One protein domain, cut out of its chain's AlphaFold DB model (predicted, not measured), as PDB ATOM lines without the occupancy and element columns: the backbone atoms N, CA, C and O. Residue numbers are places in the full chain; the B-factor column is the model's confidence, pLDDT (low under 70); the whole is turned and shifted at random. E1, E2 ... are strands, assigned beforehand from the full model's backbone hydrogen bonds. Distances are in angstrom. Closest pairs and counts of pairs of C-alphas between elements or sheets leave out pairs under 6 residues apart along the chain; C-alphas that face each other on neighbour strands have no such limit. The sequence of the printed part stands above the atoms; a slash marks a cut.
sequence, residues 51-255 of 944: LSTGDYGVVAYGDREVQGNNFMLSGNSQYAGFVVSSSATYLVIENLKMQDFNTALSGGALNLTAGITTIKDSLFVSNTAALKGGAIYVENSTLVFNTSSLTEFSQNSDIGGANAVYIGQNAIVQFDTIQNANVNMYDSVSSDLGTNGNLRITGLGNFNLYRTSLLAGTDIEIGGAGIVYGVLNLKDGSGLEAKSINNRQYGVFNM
ATOM      1  N   LEU A  51    -122.519 162.978  44.743       53.81
ATOM      2  CA  LEU A  51    -121.355 162.961  43.847       53.81
ATOM      3  C   LEU A  51    -121.846 162.990  42.387       53.81
ATOM      4  O   LEU A  51    -122.483 162.049  41.923       53.81
ATOM      5  N   SER A  52    -121.525 164.049  41.639       49.50
ATOM      6  CA  SER A  52    -121.560 164.012  40.170       49.50
ATOM      7  C   SER A  52    -120.135 163.773  39.689       49.50
ATOM      8  O   SER A  52    -119.235 164.525  40.062       49.50
ATOM      9  N   THR A  53    -119.910 162.706  38.927       50.59
ATOM     10  CA  THR A  53    -118.558 162.266  38.546       50.59
ATOM     11  C   THR A  53    -118.064 162.889  37.228       50.59
ATOM     12  O   THR A  53    -116.940 162.635  36.798       50.59
ATOM     13  N   GLY A  54    -118.870 163.746  36.590       53.94
ATOM     14  CA  GLY A  54    -118.591 164.269  35.249       53.94
ATOM     15  C   GLY A  54    -118.672 163.171  34.181       53.94
ATOM     16  O   GLY A  54    -119.477 162.252  34.297       53.94
ATOM     17  N   ASP A  55    -117.824 163.246  33.152       51.62
ATOM     18  CA  ASP A  55    -117.800 162.293  32.024       51.62
ATOM     19  C   ASP A  55    -117.258 160.890  32.378       51.62
ATOM     20  O   ASP A  55    -117.270 160.003  31.532       51.62
ATOM     21  N   TYR A  56    -116.764 160.657  33.600       52.84
ATOM     22  CA  TYR A  56    -116.122 159.395  33.995       52.84
ATOM     23  C   TYR A  56    -116.723 158.861  35.296       52.84
ATOM     24  O   TYR A  56    -117.042 159.639  36.185       52.84
ATOM     25  N   GLY A  57    -116.888 157.541  35.423       59.53
ATOM     26  CA  GLY A  57    -117.424 156.896  36.631       59.53
ATOM     27  C   GLY A  57    -116.359 156.567  37.676       59.53
ATOM     28  O   GLY A  57    -115.167 156.796  37.462       59.53
ATOM     29  N   VAL A  58    -116.774 155.976  38.798       61.78
ATOM     30  CA  VAL A  58    -115.855 155.417  39.800       61.78
ATOM     31  C   VAL A  58    -115.426 154.020  39.350       61.78
ATOM     32  O   VAL A  58    -116.214 153.077  39.352       61.78
ATOM     33  N   VAL A  59    -114.164 153.870  38.952       55.59
ATOM     34  CA  VAL A  59    -113.630 152.588  38.471       55.59
ATOM     35  C   VAL A  59    -112.718 151.973  39.529       55.59
ATOM     36  O   VAL A  59    -111.701 152.561  39.895       55.59
ATOM     37  N   ALA A  60    -113.062 150.779  40.015       55.97
ATOM     38  CA  ALA A  60    -112.269 150.060  41.008       55.97
ATOM     39  C   ALA A  60    -111.415 148.960  40.344       55.97
ATOM     40  O   ALA A  60    -111.945 147.949  39.885       55.97
ATOM     41  N   TYR A  61    -110.087 149.138  40.329       48.00
ATOM     42  CA  TYR A  61    -109.108 148.142  39.857       48.00
ATOM     43  C   TYR A  61    -108.229 147.607  41.019       48.00
ATOM     44  O   TYR A  61    -107.607 148.397  41.742       48.00
ATOM     45  N   GLY A  62    -108.123 146.276  41.160       50.12
ATOM     46  CA  GLY A  62    -107.254 145.561  42.127       50.12
ATOM     47  C   GLY A  62    -107.924 145.119  43.445       50.12
ATOM     48  O   GLY A  62    -109.111 145.353  43.630       50.12
ATOM     49  N   ASP A  63    -107.162 144.483  44.349       50.84
ATOM     50  CA  ASP A  63    -107.604 143.939  45.656       50.84
ATOM     51  C   ASP A  63    -108.075 145.045  46.621       50.84
ATOM     52  O   ASP A  63    -107.260 145.633  47.343       50.84
ATOM     53  N   ARG A  64    -109.362 145.419  46.597       64.06
ATOM     54  CA  ARG A  64    -109.838 146.619  47.314       64.06
ATOM     55  C   ARG A  64    -111.268 146.510  47.814       64.06
ATOM     56  O   ARG A  64    -112.135 145.968  47.131       64.06
ATOM     57  N   GLU A  65    -111.505 147.127  48.967       63.66
ATOM     58  CA  GLU A  65    -112.830 147.309  49.553       63.66
ATOM     59  C   GLU A  65    -113.329 148.747  49.334       63.66
ATOM     60  O   GLU A  65    -112.653 149.716  49.694       63.66
ATOM     61  N   VAL A  66    -114.511 148.902  48.738       64.44
ATOM     62  CA  VAL A  66    -115.175 150.204  48.576       64.44
ATOM     63  C   VAL A  66    -116.474 150.175  49.368       64.44
ATOM     64  O   VAL A  66    -117.355 149.375  49.074       64.44
ATOM     65  N   GLN A  67    -116.585 151.046  50.368       66.31
ATOM     66  CA  GLN A  67    -117.776 151.215  51.192       66.31
ATOM     67  C   GLN A  67    -118.417 152.573  50.915       66.31
ATOM     68  O   GLN A  67    -117.720 153.583  50.812       66.31
ATOM     69  N   GLY A  68    -119.742 152.636  50.844       64.44
ATOM     70  CA  GLY A  68    -120.428 153.922  50.844       64.44
ATOM     71  C   GLY A  68    -121.812 153.863  51.466       64.44
ATOM     72  O   GLY A  68    -122.484 152.840  51.373       64.44
ATOM     73  N   ASN A  69    -122.224 154.953  52.108       68.06
ATOM     74  CA  ASN A  69    -123.504 155.045  52.804       68.06
ATOM     75  C   ASN A  69    -124.205 156.373  52.490       68.06
ATOM     76  O   ASN A  69    -123.584 157.433  52.546       68.06
ATOM     77  N   ASN A  70    -125.502 156.312  52.180       68.88
ATOM     78  CA  ASN A  70    -126.406 157.463  52.082       68.88
ATOM     79  C   ASN A  70    -125.929 158.568  51.117       68.88
ATOM     80  O   ASN A  70    -125.857 159.753  51.464       68.88
ATOM     81  N   PHE A  71    -125.590 158.176  49.889       67.75
ATOM     82  CA  PHE A  71    -125.140 159.097  48.848       67.75
ATOM     83  C   PHE A  71    -125.937 158.929  47.553       67.75
ATOM     84  O   PHE A  71    -126.467 157.858  47.256       67.75
ATOM     85  N   MET A  72    -126.026 160.008  46.772       71.56
ATOM     86  CA  MET A  72    -126.605 159.989  45.429       71.56
ATOM     87  C   MET A  72    -125.507 160.127  44.375       71.56
ATOM     88  O   MET A  72    -124.626 160.981  44.518       71.56
ATOM     89  N   LEU A  73    -125.592 159.337  43.304       74.56
ATOM     90  CA  LEU A  73    -124.768 159.502  42.110       74.56
ATOM     91  C   LEU A  73    -125.628 159.833  40.894       74.56
ATOM     92  O   LEU A  73    -126.654 159.182  40.678       74.56
ATOM     93  N   SER A  74    -125.197 160.815  40.095       74.81
ATOM     94  CA  SER A  74    -125.898 161.181  38.860       74.81
ATOM     95  C   SER A  74    -125.052 161.877  37.789       74.81
ATOM     96  O   SER A  74    -124.025 162.501  38.082       74.81
ATOM     97  N   GLY A  75    -125.529 161.810  36.537       66.69
ATOM     98  CA  GLY A  75    -125.142 162.726  35.457       66.69
ATOM     99  C   GLY A  75    -123.904 162.364  34.628       66.69
ATOM    100  O   GLY A  75    -123.258 163.272  34.109       66.69
ATOM    101  N   ASN A  76    -123.553 161.082  34.492       69.81
ATOM    102  CA  ASN A  76    -122.401 160.641  33.691       69.81
ATOM    103  C   ASN A  76    -122.830 160.122  32.305       69.81
ATOM    104  O   ASN A  76    -123.816 159.392  32.191       69.81
ATOM    105  N   SER A  77    -122.086 160.523  31.265       68.19
ATOM    106  CA  SER A  77    -122.416 160.294  29.853       68.19
ATOM    107  C   SER A  77    -121.498 159.314  29.098       68.19
ATOM    108  O   SER A  77    -121.857 158.858  28.012       68.19
ATOM    109  N   GLN A  78    -120.313 158.964  29.626       67.19
ATOM    110  CA  GLN A  78    -119.373 158.088  28.897       67.19
ATOM    111  C   GLN A  78    -119.206 156.707  29.532       67.19
ATOM    112  O   GLN A  78    -119.179 155.717  28.805       67.19
ATOM    113  N   TYR A  79    -119.162 156.598  30.862       69.88
ATOM    114  CA  TYR A  79    -118.942 155.325  31.572       69.88
ATOM    115  C   TYR A  79    -120.050 155.034  32.590       69.88
ATOM    116  O   TYR A  79    -120.769 155.942  32.997       69.88
ATOM    117  N   ALA A  80    -120.155 153.776  33.031       69.75
ATOM    118  CA  ALA A  80    -121.023 153.393  34.145       69.75
ATOM    119  C   ALA A  80    -120.674 154.179  35.418       69.75
ATOM    120  O   ALA A  80    -119.504 154.500  35.636       69.75
ATOM    121  N   GLY A  81    -121.655 154.440  36.283       72.50
ATOM    122  CA  GLY A  81    -121.428 155.068  37.589       72.50
ATOM    123  C   GLY A  81    -120.375 154.354  38.440       72.50
ATOM    124  O   GLY A  81    -119.467 155.012  38.949       72.50
ATOM    125  N   PHE A  82    -120.439 153.022  38.507       77.19
ATOM    126  CA  PHE A  82    -119.352 152.172  38.989       77.19
ATOM    127  C   PHE A  82    -118.986 151.088  37.978       77.19
ATOM    128  O   PHE A  82    -119.858 150.458  37.380       77.19
ATOM    129  N   VAL A  83    -117.686 150.817  37.855       77.94
ATOM    130  CA  VAL A  83    -117.157 149.688  37.077       77.94
ATOM    131  C   VAL A  83    -116.301 148.799  37.980       77.94
ATOM    132  O   VAL A  83    -115.355 149.286  38.608       77.94
ATOM    133  N   VAL A  84    -116.608 147.499  38.011       77.25
ATOM    134  CA  VAL A  84    -115.851 146.470  38.742       77.25
ATOM    135  C   VAL A  84    -115.386 145.395  37.764       77.25
ATOM    136  O   VAL A  84    -116.199 144.741  37.114       77.25
ATOM    137  N   SER A  85    -114.071 145.204  37.656       77.06
ATOM    138  CA  SER A  85    -113.450 144.313  36.659       77.06
ATOM    139  C   SER A  85    -112.333 143.423  37.215       77.06
ATOM    140  O   SER A  85    -111.603 142.788  36.458       77.06
ATOM    141  N   SER A  86    -112.202 143.338  38.545       73.12
ATOM    142  CA  SER A  86    -111.227 142.491  39.243       73.12
ATOM    143  C   SER A  86    -111.925 141.545  40.224       73.12
ATOM    144  O   SER A  86    -112.827 141.956  40.951       73.12
ATOM    145  N   SER A  87    -111.502 140.276  40.270       66.56
ATOM    146  CA  SER A  87    -112.094 139.236  41.132       66.56
ATOM    147  C   SER A  87    -111.845 139.443  42.629       66.56
ATOM    148  O   SER A  87    -112.549 138.858  43.444       66.56
ATOM    149  N   ALA A  88    -110.870 140.280  42.984       61.44
ATOM    150  CA  ALA A  88    -110.508 140.608  44.361       61.44
ATOM    151  C   ALA A  88    -111.121 141.929  44.871       61.44
ATOM    152  O   ALA A  88    -110.770 142.397  45.954       61.44
ATOM    153  N   THR A  89    -112.018 142.550  44.098       64.50
ATOM    154  CA  THR A  89    -112.732 143.764  44.516       64.50
ATOM    155  C   THR A  89    -114.025 143.396  45.244       64.50
ATOM    156  O   THR A  89    -114.828 142.620  44.720       64.50
ATOM    157  N   TYR A  90    -114.239 143.997  46.418       66.38
ATOM    158  CA  TYR A  90    -115.478 143.902  47.192       66.38
ATOM    159  C   TYR A  90    -116.110 145.290  47.333       66.38
ATOM    160  O   TYR A  90    -115.490 146.221  47.852       66.38
ATOM    161  N   LEU A  91    -117.332 145.450  46.830       70.69
ATOM    162  CA  LEU A  91    -118.066 146.718  46.860       70.69
ATOM    163  C   LEU A  91    -119.269 146.572  47.794       70.69
ATOM    164  O   LEU A  91    -120.135 145.754  47.511       70.69
ATOM    165  N   VAL A  92    -119.333 147.354  48.874       72.19
ATOM    166  CA  VAL A  92    -120.476 147.404  49.802       72.19
ATOM    167  C   VAL A  92    -121.099 148.784  49.755       72.19
ATOM    168  O   VAL A  92    -120.469 149.767  50.136       72.19
ATOM    169  N   ILE A  93    -122.346 148.875  49.314       72.88
ATOM    170  CA  ILE A  93    -123.040 150.158  49.250       72.88
ATOM    171  C   ILE A  93    -124.359 150.088  50.012       72.88
ATOM    172  O   ILE A  93    -125.137 149.170  49.794       72.88
ATOM    173  N   GLU A  94    -124.637 151.069  50.870       76.62
ATOM    174  CA  GLU A  94    -125.897 151.191  51.607       76.62
ATOM    175  C   GLU A  94    -126.630 152.503  51.271       76.62
ATOM    176  O   GLU A  94    -126.011 153.565  51.179       76.62
ATOM    177  N   ASN A  95    -127.962 152.454  51.144       74.44
ATOM    178  CA  ASN A  95    -128.830 153.628  50.957       74.44
ATOM    179  C   ASN A  95    -128.452 154.494  49.738       74.44
ATOM    180  O   ASN A  95    -128.398 155.723  49.824       74.44
ATOM    181  N   LEU A  96    -128.141 153.859  48.607       76.75
ATOM    182  CA  LEU A  96    -127.674 154.535  47.396       76.75
ATOM    183  C   LEU A  96    -128.823 154.894  46.460       76.75
ATOM    184  O   LEU A  96    -129.667 154.060  46.147       76.75
ATOM    185  N   LYS A  97    -128.787 156.109  45.910       83.75
ATOM    186  CA  LYS A  97    -129.606 156.480  44.748       83.75
ATOM    187  C   LYS A  97    -128.719 156.713  43.527       83.75
ATOM    188  O   LYS A  97    -127.929 157.655  43.518       83.75
ATOM    189  N   MET A  98    -128.857 155.883  42.497       84.38
ATOM    190  CA  MET A  98    -128.185 156.054  41.205       84.38
ATOM    191  C   MET A  98    -129.199 156.516  40.174       84.38
ATOM    192  O   MET A  98    -130.138 155.778  39.858       84.38
ATOM    193  N   GLN A  99    -129.029 157.738  39.673       86.88
ATOM    194  CA  GLN A  99    -129.991 158.308  38.743       86.88
ATOM    195  C   GLN A  99    -129.378 159.076  37.580       86.88
ATOM    196  O   GLN A  99    -128.300 159.646  37.704       86.88
ATOM    197  N   ASP A 100    -130.107 159.143  36.469       84.31
ATOM    198  CA  ASP A 100    -129.781 159.987  35.312       84.31
ATOM    199  C   ASP A 100    -128.396 159.700  34.691       84.31
ATOM    200  O   ASP A 100    -127.704 160.604  34.213       84.31
ATOM    201  N   PHE A 101    -127.953 158.441  34.720       81.00
ATOM    202  CA  PHE A 101    -126.786 157.993  33.959       81.00
ATOM    203  C   PHE A 101    -127.162 157.748  32.495       81.00
ATOM    204  O   PHE A 101    -128.238 157.226  32.223       81.00
ATOM    205  N   ASN A 102    -126.296 158.093  31.543       82.31
ATOM    206  CA  ASN A 102    -126.543 157.879  30.113       82.31
ATOM    207  C   ASN A 102    -125.257 157.458  29.393       82.31
ATOM    208  O   ASN A 102    -124.614 158.270  28.739       82.31
ATOM    209  N   THR A 103    -124.849 156.201  29.558       80.19
ATOM    210  CA  THR A 103    -123.568 155.691  29.043       80.19
ATOM    211  C   THR A 103    -123.694 155.078  27.646       80.19
ATOM    212  O   THR A 103    -124.698 154.455  27.301       80.19
ATOM    213  N   ALA A 104    -122.621 155.170  26.855       79.62
ATOM    214  CA  ALA A 104    -122.478 154.437  25.596       79.62
ATOM    215  C   ALA A 104    -122.119 152.942  25.778       79.62
ATOM    216  O   ALA A 104    -122.034 152.206  24.794       79.62
ATOM    217  N   LEU A 105    -121.870 152.491  27.011       84.19
ATOM    218  CA  LEU A 105    -121.479 151.118  27.346       84.19
ATOM    219  C   LEU A 105    -122.655 150.341  27.967       84.19
ATOM    220  O   LEU A 105    -123.787 150.817  27.990       84.19
ATOM    221  N   SER A 106    -122.411 149.115  28.432       90.00
ATOM    222  CA  SER A 106    -123.385 148.360  29.233       90.00
ATOM    223  C   SER A 106    -123.403 148.856  30.683       90.00
ATOM    224  O   SER A 106    -122.338 149.184  31.213       90.00
ATOM    225  N   GLY A 107    -124.569 148.850  31.335       89.06
ATOM    226  CA  GLY A 107    -124.713 149.233  32.742       89.06
ATOM    227  C   GLY A 107    -124.575 150.736  32.978       89.06
ATOM    228  O   GLY A 107    -123.477 151.206  33.246       89.06
ATOM    229  N   GLY A 108    -125.664 151.507  32.919       85.19
ATOM    230  CA  GLY A 108    -125.614 152.959  33.167       85.19
ATOM    231  C   GLY A 108    -125.136 153.316  34.571       85.19
ATOM    232  O   GLY A 108    -124.268 154.169  34.757       85.19
ATOM    233  N   ALA A 109    -125.653 152.609  35.565       87.25
ATOM    234  CA  ALA A 109    -125.288 152.779  36.957       87.25
ATOM    235  C   ALA A 109    -124.113 151.866  37.345       87.25
ATOM    236  O   ALA A 109    -123.110 152.354  37.857       87.25
ATOM    237  N   LEU A 110    -124.201 150.562  37.074       88.94
ATOM    238  CA  LEU A 110    -123.201 149.570  37.474       88.94
ATOM    239  C   LEU A 110    -122.811 148.671  36.302       88.94
ATOM    240  O   LEU A 110    -123.674 148.088  35.652       88.94
ATOM    241  N   ASN A 111    -121.511 148.489  36.094       90.56
ATOM    242  CA  ASN A 111    -120.964 147.505  35.165       90.56
ATOM    243  C   ASN A 111    -120.003 146.569  35.911       90.56
ATOM    244  O   ASN A 111    -118.915 146.971  36.330       90.56
ATOM    245  N   LEU A 112    -120.434 145.327  36.108       91.31
ATOM    246  CA  LEU A 112    -119.754 144.316  36.907       91.31
ATOM    247  C   LEU A 112    -119.311 143.172  35.990       91.31
ATOM    248  O   LEU A 112    -120.144 142.460  35.443       91.31
ATOM    249  N   THR A 113    -118.003 142.993  35.827       90.06
ATOM    250  CA  THR A 113    -117.396 141.955  34.964       90.06
ATOM    251  C   THR A 113    -116.548 140.940  35.739       90.06
ATOM    252  O   THR A 113    -116.072 139.959  35.170       90.06
ATOM    253  N   ALA A 114    -116.335 141.179  37.037       84.31
ATOM    254  CA  ALA A 114    -115.705 140.262  37.984       84.31
ATOM    255  C   ALA A 114    -116.050 140.673  39.432       84.31
ATOM    256  O   ALA A 114    -116.676 141.710  39.656       84.31
ATOM    257  N   GLY A 115    -115.635 139.874  40.417       82.06
ATOM    258  CA  GLY A 115    -115.718 140.229  41.842       82.06
ATOM    259  C   GLY A 115    -117.093 140.004  42.473       82.06
ATOM    260  O   GLY A 115    -117.978 139.397  41.866       82.06
ATOM    261  N   ILE A 116    -117.250 140.471  43.715       84.88
ATOM    262  CA  ILE A 116    -118.500 140.383  44.484       84.88
ATOM    263  C   ILE A 116    -118.927 141.794  44.886       84.88
ATOM    264  O   ILE A 116    -118.165 142.535  45.504       84.88
ATOM    265  N   THR A 117    -120.160 142.154  44.554       88.38
ATOM    266  CA  THR A 117    -120.775 143.428  44.930       88.38
ATOM    267  C   THR A 117    -121.966 143.166  45.839       88.38
ATOM    268  O   THR A 117    -122.816 142.341  45.518       88.38
ATOM    269  N   THR A 118    -122.056 143.879  46.954       89.44
ATOM    270  CA  THR A 118    -123.187 143.855  47.877       89.44
ATOM    271  C   THR A 118    -123.795 145.249  47.995       89.44
ATOM    272  O   THR A 118    -123.107 146.228  48.267       89.44
ATOM    273  N   ILE A 119    -125.102 145.353  47.792       88.62
ATOM    274  CA  ILE A 119    -125.846 146.612  47.807       88.62
ATOM    275  C   ILE A 119    -127.001 146.484  48.786       88.62
ATOM    276  O   ILE A 119    -127.652 145.451  48.835       88.62
ATOM    277  N   LYS A 120    -127.285 147.522  49.559       87.94
ATOM    278  CA  LYS A 120    -128.366 147.548  50.537       87.94
ATOM    279  C   LYS A 120    -129.266 148.747  50.294       87.94
ATOM    280  O   LYS A 120    -128.771 149.858  50.113       87.94
ATOM    281  N   ASP A 121    -130.573 148.503  50.280       87.44
ATOM    282  CA  ASP A 121    -131.642 149.510  50.182       87.44
ATOM    283  C   ASP A 121    -131.372 150.632  49.165       87.44
ATOM    284  O   ASP A 121    -131.072 151.763  49.536       87.44
ATOM    285  N   SER A 122    -131.399 150.319  47.868       87.56
ATOM    286  CA  SER A 122    -130.943 151.255  46.827       87.56
ATOM    287  C   SER A 122    -131.966 151.512  45.720       87.56
ATOM    288  O   SER A 122    -132.787 150.661  45.394       87.56
ATOM    289  N   LEU A 123    -131.905 152.703  45.127       91.69
ATOM    290  CA  LEU A 123    -132.817 153.174  44.087       91.69
ATOM    291  C   LEU A 123    -132.044 153.419  42.785       91.69
ATOM    292  O   LEU A 123    -131.106 154.215  42.761       91.69
ATOM    293  N   PHE A 124    -132.474 152.789  41.698       93.50
ATOM    294  CA  PHE A 124    -131.926 152.951  40.354       93.50
ATOM    295  C   PHE A 124    -132.991 153.585  39.467       93.50
ATOM    296  O   PHE A 124    -133.965 152.930  39.093       93.50
ATOM    297  N   VAL A 125    -132.828 154.871  39.158       92.94
ATOM    298  CA  VAL A 125    -133.883 155.665  38.520       92.94
ATOM    299  C   VAL A 125    -133.373 156.362  37.265       92.94
ATOM    300  O   VAL A 125    -132.371 157.059  37.325       92.94
ATOM    301  N   SER A 126    -134.067 156.253  36.135       92.19
ATOM    302  CA  SER A 126    -133.724 157.012  34.915       92.19
ATOM    303  C   SER A 126    -132.318 156.738  34.347       92.19
ATOM    304  O   SER A 126    -131.705 157.623  33.752       92.19
ATOM    305  N   ASN A 127    -131.771 155.531  34.527       91.50
ATOM    306  CA  ASN A 127    -130.466 155.167  33.967       91.50
ATOM    307  C   ASN A 127    -130.602 154.601  32.554       91.50
ATOM    308  O   ASN A 127    -131.477 153.782  32.285       91.50
ATOM    309  N   THR A 128    -129.716 155.015  31.655       91.56
ATOM    310  CA  THR A 128    -129.699 154.612  30.252       91.56
ATOM    311  C   THR A 128    -128.338 154.042  29.860       91.56
ATOM    312  O   THR A 128    -127.296 154.624  30.177       91.56
ATOM    313  N   ALA A 129    -128.348 152.920  29.142       91.12
ATOM    314  CA  ALA A 129    -127.161 152.279  28.582       91.12
ATOM    315  C   ALA A 129    -127.356 152.014  27.083       91.12
ATOM    316  O   ALA A 129    -128.361 151.439  26.683       91.12
ATOM    317  N   ALA A 130    -126.402 152.380  26.226       88.94
ATOM    318  CA  ALA A 130    -126.551 152.161  24.781       88.94
ATOM    319  C   ALA A 130    -126.477 150.679  24.366       88.94
ATOM    320  O   ALA A 130    -126.865 150.341  23.247       88.94
ATOM    321  N   LEU A 131    -125.958 149.809  25.241       90.19
ATOM    322  CA  LEU A 131    -125.859 148.369  25.011       90.19
ATOM    323  C   LEU A 131    -126.875 147.606  25.866       90.19
ATOM    324  O   LEU A 131    -128.042 147.539  25.499       90.19
ATOM    325  N   LYS A 132    -126.439 147.005  26.978       93.00
ATOM    326  CA  LYS A 132    -127.240 146.084  27.792       93.00
ATOM    327  C   LYS A 132    -127.305 146.528  29.248       93.00
ATOM    328  O   LYS A 132    -126.282 146.928  29.805       93.00
ATOM    329  N   GLY A 133    -128.475 146.383  29.862       91.50
ATOM    330  CA  GLY A 133    -128.723 146.672  31.272       91.50
ATOM    331  C   GLY A 133    -128.699 148.169  31.543       91.50
ATOM    332  O   GLY A 133    -127.651 148.727  31.861       91.50
ATOM    333  N   GLY A 134    -129.851 148.831  31.417       91.69
ATOM    334  CA  GLY A 134    -129.961 150.288  31.515       91.69
ATOM    335  C   GLY A 134    -129.399 150.853  32.813       91.69
ATOM    336  O   GLY A 134    -128.667 151.840  32.799       91.69
ATOM    337  N   ALA A 135    -129.648 150.170  33.931       93.31
ATOM    338  CA  ALA A 135    -129.006 150.460  35.205       93.31
ATOM    339  C   ALA A 135    -127.792 149.557  35.445       93.31
ATOM    340  O   ALA A 135    -126.713 150.055  35.749       93.31
ATOM    341  N   ILE A 136    -127.943 148.242  35.332       95.06
ATOM    342  CA  ILE A 136    -126.944 147.288  35.814       95.06
ATOM    343  C   ILE A 136    -126.617 146.265  34.738       95.06
ATOM    344  O   ILE A 136    -127.505 145.622  34.185       95.06
ATOM    345  N   TYR A 137    -125.327 146.057  34.518       95.69
ATOM    346  CA  TYR A 137    -124.783 144.964  33.729       95.69
ATOM    347  C   TYR A 137    -123.917 144.067  34.614       95.69
ATOM    348  O   TYR A 137    -123.027 144.572  35.301       95.69
ATOM    349  N   VAL A 138    -124.170 142.755  34.599       96.31
ATOM    350  CA  VAL A 138    -123.411 141.766  35.382       96.31
ATOM    351  C   VAL A 138    -122.949 140.621  34.487       96.31
ATOM    352  O   VAL A 138    -123.761 139.995  33.820       96.31
ATOM    353  N   GLU A 139    -121.660 140.303  34.505       95.00
ATOM    354  CA  GLU A 139    -121.042 139.169  33.811       95.00
ATOM    355  C   GLU A 139    -119.855 138.650  34.641       95.00
ATOM    356  O   GLU A 139    -119.141 139.436  35.250       95.00
ATOM    357  N   ASN A 140    -119.658 137.328  34.723       93.69
ATOM    358  CA  ASN A 140    -118.606 136.656  35.508       93.69
ATOM    359  C   ASN A 140    -118.431 137.203  36.946       93.69
ATOM    360  O   ASN A 140    -117.336 137.188  37.512       93.69
ATOM    361  N   SER A 141    -119.513 137.711  37.535       93.31
ATOM    362  CA  SER A 141    -119.529 138.467  38.787       93.31
ATOM    363  C   SER A 141    -120.744 138.072  39.624       93.31
ATOM    364  O   SER A 141    -121.729 137.542  39.102       93.31
ATOM    365  N   THR A 142    -120.669 138.311  40.934       94.38
ATOM    366  CA  THR A 142    -121.791 138.120  41.862       94.38
ATOM    367  C   THR A 142    -122.257 139.466  42.399       94.38
ATOM    368  O   THR A 142    -121.468 140.225  42.957       94.38
ATOM    369  N   LEU A 143    -123.548 139.744  42.273       95.19
ATOM    370  CA  LEU A 143    -124.211 140.921  42.814       95.19
ATOM    371  C   LEU A 143    -125.268 140.478  43.825       95.19
ATOM    372  O   LEU A 143    -126.164 139.719  43.477       95.19
ATOM    373  N   VAL A 144    -125.175 140.959  45.060       95.44
ATOM    374  CA  VAL A 144    -126.105 140.651  46.151       95.44
ATOM    375  C   VAL A 144    -126.793 141.931  46.605       95.44
ATOM    376  O   VAL A 144    -126.129 142.897  46.969       95.44
ATOM    377  N   PHE A 145    -128.116 141.940  46.628       94.69
ATOM    378  CA  PHE A 145    -128.924 143.004  47.202       94.69
ATOM    379  C   PHE A 145    -129.449 142.574  48.566       94.69
ATOM    380  O   PHE A 145    -130.278 141.680  48.639       94.69
ATOM    381  N   ASN A 146    -129.017 143.229  49.636       94.12
ATOM    382  CA  ASN A 146    -129.580 143.090  50.973       94.12
ATOM    383  C   ASN A 146    -130.675 144.146  51.166       94.12
ATOM    384  O   ASN A 146    -130.397 145.284  51.535       94.12
ATOM    385  N   THR A 147    -131.930 143.807  50.910       93.88
ATOM    386  CA  THR A 147    -133.040 144.763  51.000       93.88
ATOM    387  C   THR A 147    -133.721 144.654  52.361       93.88
ATOM    388  O   THR A 147    -134.412 143.676  52.661       93.88
ATOM    389  N   SER A 148    -133.531 145.674  53.201       93.31
ATOM    390  CA  SER A 148    -134.153 145.773  54.525       93.31
ATOM    391  C   SER A 148    -135.447 146.597  54.522       93.31
ATOM    392  O   SER A 148    -136.297 146.428  55.393       93.31
ATOM    393  N   SER A 149    -135.624 147.452  53.514       92.44
ATOM    394  CA  SER A 149    -136.791 148.317  53.339       92.44
ATOM    395  C   SER A 149    -137.247 148.352  51.879       92.44
ATOM    396  O   SER A 149    -138.293 147.790  51.546       92.44
ATOM    397  N   LEU A 150    -136.457 148.966  50.993       93.62
ATOM    398  CA  LEU A 150    -136.832 149.179  49.597       93.62
ATOM    399  C   LEU A 150    -135.609 149.111  48.687       93.62
ATOM    400  O   LEU A 150    -134.604 149.776  48.919       93.62
ATOM    401  N   THR A 151    -135.716 148.342  47.614       95.25
ATOM    402  CA  THR A 151    -134.848 148.458  46.442       95.25
ATOM    403  C   THR A 151    -135.735 148.670  45.227       95.25
ATOM    404  O   THR A 151    -136.715 147.953  45.058       95.25
ATOM    405  N   GLU A 152    -135.450 149.670  44.403       96.06
ATOM    406  CA  GLU A 152    -136.338 150.036  43.295       96.06
ATOM    407  C   GLU A 152    -135.562 150.260  42.005       96.06
ATOM    408  O   GLU A 152    -134.504 150.887  42.006       96.06
ATOM    409  N   PHE A 153    -136.143 149.791  40.906       97.19
ATOM    410  CA  PHE A 153    -135.698 150.053  39.549       97.19
ATOM    411  C   PHE A 153    -136.856 150.660  38.767       97.19
ATOM    412  O   PHE A 153    -137.869 149.993  38.541       97.19
ATOM    413  N   SER A 154    -136.722 151.932  38.392       96.25
ATOM    414  CA  SER A 154    -137.747 152.651  37.637       96.25
ATOM    415  C   SER A 154    -137.163 153.538  36.535       96.25
ATOM    416  O   SER A 154    -136.183 154.253  36.730       96.25
ATOM    417  N   GLN A 155    -137.804 153.537  35.363       94.69
ATOM    418  CA  GLN A 155    -137.441 154.383  34.217       94.69
ATOM    419  C   GLN A 155    -136.035 154.112  33.655       94.69
ATOM    420  O   GLN A 155    -135.447 154.976  33.009       94.69
ATOM    421  N   ASN A 156    -135.483 152.921  33.871       94.94
ATOM    422  CA  ASN A 156    -134.198 152.531  33.304       94.94
ATOM    423  C   ASN A 156    -134.380 151.937  31.903       94.94
ATOM    424  O   ASN A 156    -135.338 151.203  31.648       94.94
ATOM    425  N   SER A 157    -133.454 152.229  30.992       93.94
ATOM    426  CA  SER A 157    -133.564 151.780  29.605       93.94
ATOM    427  C   SER A 157    -132.242 151.384  28.962       93.94
ATOM    428  O   SER A 157    -131.187 151.924  29.278       93.94
ATOM    429  N   ASP A 158    -132.295 150.438  28.033       91.56
ATOM    430  CA  ASP A 158    -131.182 150.107  27.153       91.56
ATOM    431  C   ASP A 158    -131.632 149.967  25.689       91.56
ATOM    432  O   ASP A 158    -132.737 150.390  25.333       91.56
ATOM    433  N   ILE A 159    -130.797 149.382  24.816       82.62
ATOM    434  CA  ILE A 159    -131.140 149.187  23.395       82.62
ATOM    435  C   ILE A 159    -132.418 148.351  23.188       82.62
ATOM    436  O   ILE A 159    -133.055 148.446  22.139       82.62
ATOM    437  N   GLY A 160    -132.805 147.542  24.179       73.94
ATOM    438  CA  GLY A 160    -134.013 146.722  24.188       73.94
ATOM    439  C   GLY A 160    -135.261 147.433  24.727       73.94
ATOM    440  O   GLY A 160    -136.331 146.826  24.756       73.94
ATOM    441  N   GLY A 161    -135.165 148.704  25.135       86.75
ATOM    442  CA  GLY A 161    -136.264 149.470  25.729       86.75
ATOM    443  C   GLY A 161    -136.154 149.561  27.252       86.75
ATOM    444  O   GLY A 161    -135.070 149.772  27.778       86.75
ATOM    445  N   ALA A 162    -137.274 149.457  27.977       88.50
ATOM    446  CA  ALA A 162    -137.300 149.586  29.442       88.50
ATOM    447  C   ALA A 162    -136.719 148.338  30.135       88.50
ATOM    448  O   ALA A 162    -137.437 147.366  30.396       88.50
ATOM    449  N   ASN A 163    -135.417 148.363  30.412       91.94
ATOM    450  CA  ASN A 163    -134.629 147.245  30.913       91.94
ATOM    451  C   ASN A 163    -133.600 147.746  31.924       91.94
ATOM    452  O   ASN A 163    -132.682 148.492  31.585       91.94
ATOM    453  N   ALA A 164    -133.767 147.348  33.179       94.69
ATOM    454  CA  ALA A 164    -132.913 147.795  34.264       94.69
ATOM    455  C   ALA A 164    -131.656 146.943  34.397       94.69
ATOM    456  O   ALA A 164    -130.573 147.494  34.576       94.69
ATOM    457  N   VAL A 165    -131.787 145.620  34.330       96.62
ATOM    458  CA  VAL A 165    -130.715 144.701  34.729       96.62
ATOM    459  C   VAL A 165    -130.461 143.676  33.632       96.62
ATOM    460  O   VAL A 165    -131.374 142.975  33.198       96.62
ATOM    461  N   TYR A 166    -129.201 143.558  33.221       96.88
ATOM    462  CA  TYR A 166    -128.730 142.508  32.328       96.88
ATOM    463  C   TYR A 166    -127.878 141.486  33.081       96.88
ATOM    464  O   TYR A 166    -126.880 141.849  33.711       96.88
ATOM    465  N   ILE A 167    -128.253 140.212  32.968       97.44
ATOM    466  CA  ILE A 167    -127.551 139.066  33.554       97.44
ATOM    467  C   ILE A 167    -126.827 138.315  32.426       97.44
ATOM    468  O   ILE A 167    -127.450 137.715  31.552       97.44
ATOM    469  N   GLY A 168    -125.500 138.407  32.424       95.25
ATOM    470  CA  GLY A 168    -124.598 137.853  31.417       95.25
ATOM    471  C   GLY A 168    -123.950 136.530  31.826       95.25
ATOM    472  O   GLY A 168    -124.426 135.826  32.720       95.25
ATOM    473  N   GLN A 169    -122.848 136.179  31.150       95.50
ATOM    474  CA  GLN A 169    -122.224 134.867  31.299       95.50
ATOM    475  C   GLN A 169    -121.776 134.596  32.741       95.50
ATOM    476  O   GLN A 169    -121.045 135.404  33.305       95.50
ATOM    477  N   ASN A 170    -122.162 133.460  33.332       94.00
ATOM    478  CA  ASN A 170    -121.770 133.061  34.700       94.00
ATOM    479  C   ASN A 170    -122.073 134.117  35.789       94.00
ATOM    480  O   ASN A 170    -121.414 134.137  36.831       94.00
ATOM    481  N   ALA A 171    -123.018 135.027  35.546       96.31
ATOM    482  CA  ALA A 171    -123.406 136.035  36.521       96.31
ATOM    483  C   ALA A 171    -124.342 135.441  37.579       96.31
ATOM    484  O   ALA A 171    -125.228 134.651  37.253       96.31
ATOM    485  N   ILE A 172    -124.182 135.865  38.832       96.94
ATOM    486  CA  ILE A 172    -125.142 135.593  39.908       96.94
ATOM    487  C   ILE A 172    -125.688 136.932  40.381       96.94
ATOM    488  O   ILE A 172    -124.931 137.766  40.866       96.94
ATOM    489  N   VAL A 173    -126.994 137.136  40.265       97.62
ATOM    490  CA  VAL A 173    -127.686 138.282  40.858       97.62
ATOM    491  C   VAL A 173    -128.629 137.748  41.921       97.62
ATOM    492  O   VAL A 173    -129.511 136.954  41.622       97.62
ATOM    493  N   GLN A 174    -128.428 138.150  43.168       97.00
ATOM    494  CA  GLN A 174    -129.169 137.662  44.320       97.00
ATOM    495  C   GLN A 174    -129.860 138.821  45.030       97.00
ATOM    496  O   GLN A 174    -129.247 139.858  45.255       97.00
ATOM    497  N   PHE A 175    -131.121 138.634  45.398       97.19
ATOM    498  CA  PHE A 175    -131.889 139.555  46.225       97.19
ATOM    499  C   PHE A 175    -132.265 138.865  47.532       97.19
ATOM    500  O   PHE A 175    -133.037 137.911  47.521       97.19
ATOM    501  N   ASP A 176    -131.743 139.373  48.640       95.69
ATOM    502  CA  ASP A 176    -131.971 138.902  49.999       95.69
ATOM    503  C   ASP A 176    -132.839 139.920  50.739       95.69
ATOM    504  O   ASP A 176    -132.441 141.061  50.976       95.69
ATOM    505  N   THR A 177    -134.053 139.512  51.095       95.38
ATOM    506  CA  THR A 177    -135.080 140.416  51.630       95.38
ATOM    507  C   THR A 177    -135.472 140.070  53.067       95.38
ATOM    508  O   THR A 177    -135.617 138.905  53.438       95.38
ATOM    509  N   ILE A 178    -135.709 141.072  53.915       93.88
ATOM    510  CA  ILE A 178    -136.321 140.832  55.235       93.88
ATOM    511  C   ILE A 178    -137.843 140.998  55.179       93.88
ATOM    512  O   ILE A 178    -138.395 141.515  54.212       93.88
ATOM    513  N   GLN A 179    -138.537 140.572  56.235       93.50
ATOM    514  CA  GLN A 179    -139.991 140.691  56.325       93.50
ATOM    515  C   GLN A 179    -140.456 142.140  56.084       93.50
ATOM    516  O   GLN A 179    -139.943 143.070  56.700       93.50
ATOM    517  N   ASN A 180    -141.465 142.308  55.225       91.38
ATOM    518  CA  ASN A 180    -142.031 143.591  54.773       91.38
ATOM    519  C   ASN A 180    -141.128 144.450  53.864       91.38
ATOM    520  O   ASN A 180    -141.581 145.507  53.423       91.38
ATOM    521  N   ALA A 181    -139.903 144.017  53.553       95.69
ATOM    522  CA  ALA A 181    -139.069 144.688  52.564       95.69
ATOM    523  C   ALA A 181    -139.583 144.415  51.143       95.69
ATOM    524  O   ALA A 181    -140.155 143.355  50.879       95.69
ATOM    525  N   ASN A 182    -139.374 145.361  50.227       97.12
ATOM    526  CA  ASN A 182    -139.804 145.221  48.837       97.12
ATOM    527  C   ASN A 182    -138.659 145.514  47.868       97.12
ATOM    528  O   ASN A 182    -137.969 146.524  47.987       97.12
ATOM    529  N   VAL A 183    -138.507 144.653  46.872       97.94
ATOM    530  CA  VAL A 183    -137.769 144.944  45.647       97.94
ATOM    531  C   VAL A 183    -138.800 145.207  44.558       97.94
ATOM    532  O   VAL A 183    -139.589 144.320  44.248       97.94
ATOM    533  N   ASN A 184    -138.823 146.410  43.994       97.81
ATOM    534  CA  ASN A 184    -139.778 146.802  42.961       97.81
ATOM    535  C   ASN A 184    -139.062 146.992  41.624       97.81
ATOM    536  O   ASN A 184    -138.259 147.910  41.461       97.81
ATOM    537  N   MET A 185    -139.386 146.136  40.660       97.31
ATOM    538  CA  MET A 185    -138.862 146.183  39.299       97.31
ATOM    539  C   MET A 185    -139.950 146.709  38.356       97.31
ATOM    540  O   MET A 185    -140.780 145.943  37.859       97.31
ATOM    541  N   TYR A 186    -139.975 148.023  38.121       96.88
ATOM    542  CA  TYR A 186    -140.873 148.642  37.131       96.88
ATOM    543  C   TYR A 186    -140.343 148.522  35.691       96.88
ATOM    544  O   TYR A 186    -141.093 148.649  34.714       96.88
ATOM    545  N   ASP A 187    -139.052 148.223  35.567       95.62
ATOM    546  CA  ASP A 187    -138.361 147.925  34.319       95.62
ATOM    547  C   ASP A 187    -138.018 146.429  34.240       95.62
ATOM    548  O   ASP A 187    -138.028 145.721  35.249       95.62
ATOM    549  N   SER A 188    -137.718 145.932  33.038       95.12
ATOM    550  CA  SER A 188    -137.442 144.505  32.832       95.12
ATOM    551  C   SER A 188    -136.052 144.078  33.321       95.12
ATOM    552  O   SER A 188    -135.145 144.896  33.485       95.12
ATOM    553  N   VAL A 189    -135.898 142.771  33.540       96.00
ATOM    554  CA  VAL A 189    -134.606 142.082  33.646       96.00
ATOM    555  C   VAL A 189    -134.417 141.229  32.398       96.00
ATOM    556  O   VAL A 189    -135.376 140.648  31.885       96.00
ATOM    557  N   SER A 190    -133.187 141.136  31.904       95.88
ATOM    558  CA  SER A 190    -132.886 140.457  30.646       95.88
ATOM    559  C   SER A 190    -131.613 139.616  30.690       95.88
ATOM    560  O   SER A 190    -130.706 139.853  31.487       95.88
ATOM    561  N   SER A 191    -131.541 138.631  29.797       96.00
ATOM    562  CA  SER A 191    -130.322 137.880  29.483       96.00
ATOM    563  C   SER A 191    -130.412 137.308  28.070       96.00
ATOM    564  O   SER A 191    -131.509 136.998  27.606       96.00
ATOM    565  N   ASP A 192    -129.274 137.079  27.419       93.00
ATOM    566  CA  ASP A 192    -129.252 136.377  26.129       93.00
ATOM    567  C   ASP A 192    -129.301 134.859  26.341       93.00
ATOM    568  O   ASP A 192    -128.838 134.345  27.363       93.00
ATOM    569  N   LEU A 193    -129.786 134.122  25.340       89.62
ATOM    570  CA  LEU A 193    -129.690 132.661  25.294       89.62
ATOM    571  C   LEU A 193    -128.232 132.194  25.475       89.62
ATOM    572  O   LEU A 193    -127.316 132.720  24.849       89.62
ATOM    573  N   GLY A 194    -128.025 131.170  26.308       85.56
ATOM    574  CA  GLY A 194    -126.714 130.537  26.520       85.56
ATOM    575  C   GLY A 194    -125.817 131.177  27.587       85.56
ATOM    576  O   GLY A 194    -124.793 130.588  27.917       85.56
ATOM    577  N   THR A 195    -126.215 132.311  28.174       87.31
ATOM    578  CA  THR A 195    -125.438 133.026  29.210       87.31
ATOM    579  C   THR A 195    -125.243 132.232  30.514       87.31
ATOM    580  O   THR A 195    -124.305 132.488  31.257       87.31
ATOM    581  N   ASN A 196    -126.049 131.210  30.821       92.88
ATOM    582  CA  ASN A 196    -125.943 130.455  32.085       92.88
ATOM    583  C   ASN A 196    -125.891 131.366  33.330       92.88
ATOM    584  O   ASN A 196    -125.140 131.103  34.272       92.88
ATOM    585  N   GLY A 197    -126.656 132.458  33.306       96.19
ATOM    586  CA  GLY A 197    -126.814 133.342  34.454       96.19
ATOM    587  C   GLY A 197    -127.647 132.688  35.554       96.19
ATOM    588  O   GLY A 197    -128.352 131.702  35.319       96.19
ATOM    589  N   ASN A 198    -127.608 133.256  36.757       97.12
ATOM    590  CA  ASN A 198    -128.438 132.827  37.874       97.12
ATOM    591  C   ASN A 198    -129.062 134.037  38.582       97.12
ATOM    592  O   ASN A 198    -128.349 134.945  39.009       97.12
ATOM    593  N   LEU A 199    -130.387 134.040  38.709       97.75
ATOM    594  CA  LEU A 199    -131.139 135.016  39.493       97.75
ATOM    595  C   LEU A 199    -131.689 134.328  40.743       97.75
ATOM    596  O   LEU A 199    -132.519 133.430  40.633       97.75
ATOM    597  N   ARG A 200    -131.252 134.764  41.924       97.88
ATOM    598  CA  ARG A 200    -131.679 134.212  43.215       97.88
ATOM    599  C   ARG A 200    -132.554 135.195  43.963       97.88
ATOM    600  O   ARG A 200    -132.199 136.362  44.103       97.88
ATOM    601  N   ILE A 201    -133.669 134.710  44.482       97.94
ATOM    602  CA  ILE A 201    -134.602 135.494  45.283       97.94
ATOM    603  C   ILE A 201    -134.761 134.780  46.615       97.94
ATOM    604  O   ILE A 201    -135.347 133.698  46.677       97.94
ATOM    605  N   THR A 202    -134.238 135.386  47.679       96.62
ATOM    606  CA  THR A 202    -134.284 134.826  49.026       96.62
ATOM    607  C   THR A 202    -134.836 135.813  50.057       96.62
ATOM    608  O   THR A 202    -134.935 137.025  49.841       96.62
ATOM    609  N   GLY A 203    -135.227 135.270  51.205       93.81
ATOM    610  CA  GLY A 203    -135.741 136.020  52.335       93.81
ATOM    611  C   GLY A 203    -137.267 136.080  52.430       93.81
ATOM    612  O   GLY A 203    -137.992 135.386  51.720       93.81
ATOM    613  N   LEU A 204    -137.746 136.865  53.397       91.56
ATOM    614  CA  LEU A 204    -139.159 136.940  53.807       91.56
ATOM    615  C   LEU A 204    -139.905 138.151  53.220       91.56
ATOM    616  O   LEU A 204    -141.088 138.337  53.514       91.56
ATOM    617  N   GLY A 205    -139.213 139.012  52.477       94.62
ATOM    618  CA  GLY A 205    -139.803 140.160  51.792       94.62
ATOM    619  C   GLY A 205    -140.255 139.810  50.377       94.62
ATOM    620  O   GLY A 205    -140.214 138.654  49.965       94.62
ATOM    621  N   ASN A 206    -140.707 140.816  49.634       96.88
ATOM    622  CA  ASN A 206    -141.284 140.643  48.303       96.88
ATOM    623  C   ASN A 206    -140.320 141.095  47.209       96.88
ATOM    624  O   ASN A 206    -139.839 142.226  47.244       96.88
ATOM    625  N   PHE A 207    -140.132 140.271  46.182       97.94
ATOM    626  CA  PHE A 207    -139.581 140.701  44.901       97.94
ATOM    627  C   PHE A 207    -140.720 140.847  43.886       97.94
ATOM    628  O   PHE A 207    -141.364 139.863  43.534       97.94
ATOM    629  N   ASN A 208    -140.999 142.069  43.441       98.00
ATOM    630  CA  ASN A 208    -142.146 142.413  42.604       98.00
ATOM    631  C   ASN A 208    -141.693 142.787  41.186       98.00
ATOM    632  O   ASN A 208    -140.981 143.776  41.002       98.00
ATOM    633  N   LEU A 209    -142.151 142.032  40.186       97.56
ATOM    634  CA  LEU A 209    -141.984 142.344  38.766       97.56
ATOM    635  C   LEU A 209    -143.258 142.992  38.224       97.56
ATOM    636  O   LEU A 209    -144.301 142.355  38.210       97.56
ATOM    637  N   TYR A 210    -143.170 144.228  37.732       96.62
ATOM    638  CA  TYR A 210    -144.302 144.944  37.115       96.62
ATOM    639  C   TYR A 210    -144.232 144.968  35.582       96.62
ATOM    640  O   TYR A 210    -145.132 145.466  34.910       96.62
ATOM    641  N   ARG A 211    -143.147 144.450  35.001       94.88
ATOM    642  CA  ARG A 211    -142.919 144.418  33.555       94.88
ATOM    643  C   ARG A 211    -142.365 143.065  33.134       94.88
ATOM    644  O   ARG A 211    -141.575 142.455  33.854       94.88
ATOM    645  N   THR A 212    -142.754 142.631  31.936       95.31
ATOM    646  CA  THR A 212    -142.269 141.382  31.350       95.31
ATOM    647  C   THR A 212    -140.748 141.343  31.287       95.31
ATOM    648  O   THR A 212    -140.137 142.232  30.697       95.31
ATOM    649  N   SER A 213    -140.155 140.305  31.877       96.38
ATOM    650  CA  SER A 213    -138.701 140.096  31.919       96.38
ATOM    651  C   SER A 213    -138.290 138.905  31.052       96.38
ATOM    652  O   SER A 213    -138.970 137.878  31.049       96.38
ATOM    653  N   LEU A 214    -137.193 139.050  30.301       95.94
ATOM    654  CA  LEU A 214    -136.752 138.116  29.256       95.94
ATOM    655  C   LEU A 214    -135.407 137.470  29.621       95.94
ATOM    656  O   LEU A 214    -134.342 137.905  29.183       95.94
ATOM    657  N   LEU A 215    -135.443 136.427  30.447       95.56
ATOM    658  CA  LEU A 215    -134.278 135.781  31.059       95.56
ATOM    659  C   LEU A 215    -133.916 134.441  30.386       95.56
ATOM    660  O   LEU A 215    -133.592 133.454  31.046       95.56
ATOM    661  N   ALA A 216    -133.942 134.393  29.052       89.75
ATOM    662  CA  ALA A 216    -133.841 133.157  28.267       89.75
ATOM    663  C   ALA A 216    -132.582 132.294  28.532       89.75
ATOM    664  O   ALA A 216    -132.606 131.081  28.323       89.75
ATOM    665  N   GLY A 217    -131.473 132.887  28.991       93.81
ATOM    666  CA  GLY A 217    -130.244 132.171  29.360       93.81
ATOM    667  C   GLY A 217    -129.993 132.040  30.861       93.81
ATOM    668  O   GLY A 217    -128.950 131.508  31.240       93.81
ATOM    669  N   THR A 218    -130.920 132.498  31.702       97.44
ATOM    670  CA  THR A 218    -130.743 132.590  33.156       97.44
ATOM    671  C   THR A 218    -131.649 131.618  33.901       97.44
ATOM    672  O   THR A 218    -132.852 131.540  33.641       97.44
ATOM    673  N   ASP A 219    -131.063 130.888  34.846       97.62
ATOM    674  CA  ASP A 219    -131.784 130.047  35.795       97.62
ATOM    675  C   ASP A 219    -132.298 130.916  36.957       97.62
ATOM    676  O   ASP A 219    -131.543 131.697  37.536       97.62
ATOM    677  N   ILE A 220    -133.578 130.791  37.299       98.00
ATOM    678  CA  ILE A 220    -134.198 131.497  38.425       98.00
ATOM    679  C   ILE A 220    -134.334 130.529  39.597       98.00
ATOM    680  O   ILE A 220    -134.831 129.411  39.439       98.00
ATOM    681  N   GLU A 221    -133.916 130.969  40.776       97.44
ATOM    682  CA  GLU A 221    -134.065 130.246  42.033       97.44
ATOM    683  C   GLU A 221    -134.866 131.090  43.029       97.44
ATOM    684  O   GLU A 221    -134.489 132.218  43.353       97.44
ATOM    685  N   ILE A 222    -135.989 130.543  43.500       97.62
ATOM    686  CA  ILE A 222    -136.865 131.172  44.494       97.62
ATOM    687  C   ILE A 222    -136.757 130.348  45.775       97.62
ATOM    688  O   ILE A 222    -137.105 129.163  45.797       97.62
ATOM    689  N   GLY A 223    -136.248 130.972  46.834       91.88
ATOM    690  CA  GLY A 223    -135.776 130.271  48.023       91.88
ATOM    691  C   GLY A 223    -134.389 129.658  47.816       91.88
ATOM    692  O   GLY A 223    -133.623 130.097  46.963       91.88
ATOM    693  N   GLY A 224    -134.042 128.652  48.616       85.81
ATOM    694  CA  GLY A 224    -132.744 127.977  48.526       85.81
ATOM    695  C   GLY A 224    -132.711 126.643  49.269       85.81
ATOM    696  O   GLY A 224    -133.735 126.156  49.748       85.81
ATOM    697  N   ALA A 225    -131.527 126.035  49.369       75.44
ATOM    698  CA  ALA A 225    -131.341 124.780  50.097       75.44
ATOM    699  C   ALA A 225    -131.515 124.962  51.619       75.44
ATOM    700  O   ALA A 225    -130.940 125.872  52.216       75.44
ATOM    701  N   GLY A 226    -132.256 124.057  52.263       76.75
ATOM    702  CA  GLY A 226    -132.600 124.170  53.684       76.75
ATOM    703  C   GLY A 226    -133.772 125.127  53.919       76.75
ATOM    704  O   GLY A 226    -134.624 125.288  53.054       76.75
ATOM    705  N   ILE A 227    -133.841 125.752  55.096       80.62
ATOM    706  CA  ILE A 227    -134.932 126.675  55.463       80.62
ATOM    707  C   ILE A 227    -134.620 128.083  54.930       80.62
ATOM    708  O   ILE A 227    -134.334 129.004  55.694       80.62
ATOM    709  N   VAL A 228    -134.617 128.229  53.604       89.31
ATOM    710  CA  VAL A 228    -134.384 129.504  52.909       89.31
ATOM    711  C   VAL A 228    -135.644 129.894  52.144       89.31
ATOM    712  O   VAL A 228    -135.990 129.275  51.138       89.31
ATOM    713  N   TYR A 229    -136.328 130.921  52.646       93.94
ATOM    714  CA  TYR A 229    -137.529 131.496  52.040       93.94
ATOM    715  C   TYR A 229    -137.188 132.321  50.799       93.94
ATOM    716  O   TYR A 229    -136.041 132.725  50.634       93.94
ATOM    717  N   GLY A 230    -138.179 132.595  49.956       95.56
ATOM    718  CA  GLY A 230    -138.093 133.577  48.876       95.56
ATOM    719  C   GLY A 230    -139.477 133.849  48.298       95.56
ATOM    720  O   GLY A 230    -140.285 132.927  48.216       95.56
ATOM    721  N   VAL A 231    -139.778 135.089  47.911       97.75
ATOM    722  CA  VAL A 231    -141.088 135.453  47.346       97.75
ATOM    723  C   VAL A 231    -140.899 136.246  46.059       97.75
ATOM    724  O   VAL A 231    -140.423 137.379  46.087       97.75
ATOM    725  N   LEU A 232    -141.313 135.655  44.938       97.94
ATOM    726  CA  LEU A 232    -141.386 136.304  43.632       97.94
ATOM    727  C   LEU A 232    -142.851 136.562  43.285       97.94
ATOM    728  O   LEU A 232    -143.632 135.619  43.175       97.94
ATOM    729  N   ASN A 233    -143.209 137.824  43.072       98.00
ATOM    730  CA  ASN A 233    -144.533 138.243  42.635       98.00
ATOM    731  C   ASN A 233    -144.475 138.786  41.201       98.00
ATOM    732  O   ASN A 233    -143.725 139.726  40.930       98.00
ATOM    733  N   LEU A 234    -145.311 138.251  40.313       98.00
ATOM    734  CA  LEU A 234    -145.656 138.905  39.052       98.00
ATOM    735  C   LEU A 234    -146.825 139.859  39.304       98.00
ATOM    736  O   LEU A 234    -147.758 139.526  40.033       98.00
ATOM    737  N   LYS A 235    -146.709 141.078  38.780       96.69
ATOM    738  CA  LYS A 235    -147.670 142.171  38.945       96.69
ATOM    739  C   LYS A 235    -148.145 142.714  37.599       96.69
ATOM    740  O   LYS A 235    -147.390 142.688  36.627       96.69
ATOM    741  N   ASP A 236    -149.371 143.222  37.570       94.06
ATOM    742  CA  ASP A 236    -150.041 143.923  36.473       94.06
ATOM    743  C   ASP A 236    -150.005 143.159  35.135       94.06
ATOM    744  O   ASP A 236    -149.787 143.737  34.067       94.06
ATOM    745  N   GLY A 237    -150.185 141.832  35.180       89.56
ATOM    746  CA  GLY A 237    -150.162 140.984  33.980       89.56
ATOM    747  C   GLY A 237    -148.777 140.855  33.331       89.56
ATOM    748  O   GLY A 237    -148.662 140.523  32.148       89.56
ATOM    749  N   SER A 238    -147.704 141.140  34.077       95.50
ATOM    750  CA  SER A 238    -146.328 140.937  33.611       95.50
ATOM    751  C   SER A 238    -146.051 139.476  33.244       95.50
ATOM    752  O   SER A 238    -146.576 138.540  33.846       95.50
ATOM    753  N   GLY A 239    -145.220 139.274  32.223       95.69
ATOM    754  CA  GLY A 239    -144.722 137.953  31.844       95.69
ATOM    755  C   GLY A 239    -143.328 137.658  32.397       95.69
ATOM    756  O   GLY A 239    -142.607 138.547  32.851       95.69
ATOM    757  N   LEU A 240    -142.904 136.406  32.290       97.62
ATOM    758  CA  LEU A 240    -141.550 136.003  32.662       97.62
ATOM    759  C   LEU A 240    -141.051 134.919  31.717       97.62
ATOM    760  O   LEU A 240    -141.690 133.885  31.582       97.62
ATOM    761  N   GLU A 241    -139.905 135.127  31.083       97.19
ATOM    762  CA  GLU A 241    -139.194 134.075  30.354       97.19
ATOM    763  C   GLU A 241    -137.930 133.698  31.118       97.19
ATOM    764  O   GLU A 241    -137.246 134.605  31.567       97.19
ATOM    765  N   ALA A 242    -137.598 132.414  31.263       97.38
ATOM    766  CA  ALA A 242    -136.397 131.959  31.971       97.38
ATOM    767  C   ALA A 242    -135.820 130.664  31.386       97.38
ATOM    768  O   ALA A 242    -136.573 129.812  30.915       97.38
ATOM    769  N   LYS A 243    -134.509 130.426  31.503       96.56
ATOM    770  CA  LYS A 243    -133.907 129.138  31.105       96.56
ATOM    771  C   LYS A 243    -134.475 127.973  31.917       96.56
ATOM    772  O   LYS A 243    -134.836 126.938  31.361       96.56
ATOM    773  N   SER A 244    -134.555 128.118  33.231       96.88
ATOM    774  CA  SER A 244    -135.261 127.200  34.130       96.88
ATOM    775  C   SER A 244    -135.711 127.966  35.365       96.88
ATOM    776  O   SER A 244    -135.033 128.900  35.791       96.88
ATOM    777  N   ILE A 245    -136.842 127.579  35.944       98.00
ATOM    778  CA  ILE A 245    -137.347 128.150  37.197       98.00
ATOM    779  C   ILE A 245    -137.365 127.043  38.242       98.00
ATOM    780  O   ILE A 245    -137.964 125.994  38.018       98.00
ATOM    781  N   ASN A 246    -136.712 127.298  39.373       96.44
ATOM    782  CA  ASN A 246    -136.636 126.393  40.511       96.44
ATOM    783  C   ASN A 246    -137.238 127.088  41.737       96.44
ATOM    784  O   ASN A 246    -136.579 127.884  42.407       96.44
ATOM    785  N   ASN A 247    -138.501 126.792  42.023       96.75
ATOM    786  CA  ASN A 247    -139.197 127.237  43.221       96.75
ATOM    787  C   ASN A 247    -139.013 126.188  44.327       96.75
ATOM    788  O   ASN A 247    -139.644 125.133  44.303       96.75
ATOM    789  N   ARG A 248    -138.101 126.445  45.270       94.88
ATOM    790  CA  ARG A 248    -137.706 125.498  46.332       94.88
ATOM    791  C   ARG A 248    -138.775 125.390  47.428       94.88
ATOM    792  O   ARG A 248    -139.674 126.213  47.483       94.88
ATOM    793  N   GLN A 249    -138.648 124.424  48.344       90.19
ATOM    794  CA  GLN A 249    -139.641 124.062  49.381       90.19
ATOM    795  C   GLN A 249    -140.240 125.227  50.207       90.19
ATOM    796  O   GLN A 249    -141.368 125.127  50.681       90.19
ATOM    797  N   TYR A 250    -139.516 126.335  50.381       92.31
ATOM    798  CA  TYR A 250    -139.987 127.530  51.105       92.31
ATOM    799  C   TYR A 250    -140.107 128.778  50.218       92.31
ATOM    800  O   TYR A 250    -140.299 129.891  50.715       92.31
ATOM    801  N   GLY A 251    -139.971 128.592  48.909       95.69
ATOM    802  CA  GLY A 251    -140.212 129.602  47.900       95.69
ATOM    803  C   GLY A 251    -141.706 129.802  47.654       95.69
ATOM    804  O   GLY A 251    -142.525 128.892  47.803       95.69
ATOM    805  N   VAL A 252    -142.062 131.026  47.281       97.19
ATOM    806  CA  VAL A 252    -143.397 131.411  46.842       97.19
ATOM    807  C   VAL A 252    -143.259 132.048  45.471       97.19
ATOM    808  O   VAL A 252    -142.738 133.157  45.344       97.19
ATOM    809  N   PHE A 253    -143.758 131.359  44.451       97.94
ATOM    810  CA  PHE A 253    -143.931 131.924  43.125       97.94
ATOM    811  C   PHE A 253    -145.388 132.349  42.957       97.94
ATOM    812  O   PHE A 253    -146.292 131.517  42.906       97.94
ATOM    813  N   ASN A 254    -145.623 133.654  42.940       97.44
ATOM    814  CA  ASN A 254    -146.950 134.236  43.003       97.44
ATOM    815  C   ASN A 254    -147.306 134.978  41.714       97.44
ATOM    816  O   ASN A 254    -146.713 136.009  41.404       97.44
ATOM    817  N   MET A 255    -148.311 134.466  41.016       97.25
ATOM    818  CA  MET A 255    -148.958 135.093  39.862       97.25
ATOM    819  C   MET A 255    -150.388 135.557  40.198       97.25
ATOM    820  O   MET A 255    -151.049 136.168  39.384       97.25
TER     821      MET A 255
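What this domain is: This is residues 51 to 255 of the 944 residues of an uncharacterized protein of Endomicrobium proavitum (UniProt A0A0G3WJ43). The chain is wound in stacked turns, a solenoid of parallel strands with three walls: E1 E4 E7 E10 E13 E16 make one, E2 E5 E8 E11 E14 E17 the second, and E3 E6 E9 E12 E15 E18 E20 E22 the third. The bent strands E19 and E21 fold round the corner between the first two walls near the end of the printed part and join them into one branched sheet. The printed part has 205 residues, with 22 named strands, E1 to E22 in number order along the chain, and no named helix; the class is all strand. The third wall is a separate parallel sheet in the order just named, and the neighbour pairs of the branched sheet are parallel too. The whole is compact, with a radius of gyration of the C-alphas of 15.4 A and spans of 46 by 32 by 29 A.

How they stand to each other: Begin with the edge strand E1, residues 58 to 60, whose parallel neighbour is E4, residues 82 to 84; N 60 and O 83 are within hydrogen-bond range at 3.1 A. From E4 go on, parallel neighbour to parallel neighbour, through E7, residues 110 to 112, E10, residues 136 to 138, E13, residues 163 to 167, and E16, residues 188 to 191, to E19, residues 213 to 222. For instance, the directions of E7 and E10 are 2 degrees apart, with N 112 and O 137 at 2.8 A. A second such series begins at the edge strand E2, residues 64 to 69, and passes E5, residues 89 to 94, E8, residues 116 to 120, E11, residues 142 to 147, E14, residues 172 to 177, and E17, residues 197 to 203, to reach E19 as well. Between E2 and E5, N 92 and O 66 are 2.8 A apart. E19 bends by 113 degrees at residue 217, and E16 and E17 are on one side of it, with N 191 and O 214 at 3.0 A and N 199 and O 219 at 2.9 A. On the other side is the edge strand E21, residues 240 to 247, which bends by 105 degrees at residue 243; N 215 and O 241 are 2.8 A apart. The other sheet runs E3, residues 72 to 74, E6, 97 to 99, E9, 123 to 125, E12, 150 to 154, E15, 182 to 185, E18, 206 to 209, E20, 230 to 234, and E22, 251 to 254. In it, N 73 and O 97 of E3 and E6 are 2.9 A apart, as are N 232 and O 252 of E20 and E22. The two sheets form a sandwich, two sheets face to face: the parts that face each other are 7.6 A centre to centre, and the strands of the one stand at 83 degrees to those of the other. The closest C-alphas of E17 and E20, those of Thr 202 and Gly 230, are 4.0 A apart, while E1 and E22 are apart.

Where its parts are: Find C-alpha 58, where E1 begins, at (-115.855, 155.417, 39.800). E2 then runs 17.0 A from C-alpha 64 to C-alpha 69, and E5 runs 16.7 A. E17 runs 20.2 A from C-alpha 197 at (-126.814, 133.342, 34.454). E19 has the most residues of the strands, 10, yet its ends are 15.5 A apart. E22 ends at C-alpha 254, (-146.950, 134.236, 43.003).

The domain as a whole: The two C-alphas farthest apart, those of Gly 54 and Gln 249, are 47.5 A from each other. The printed part has no cut and no long link. Mean pLDDT of the printed part is 86.7, and 31 residues are under 70: residues 51 to 71, 75 to 80 and 87 to 90.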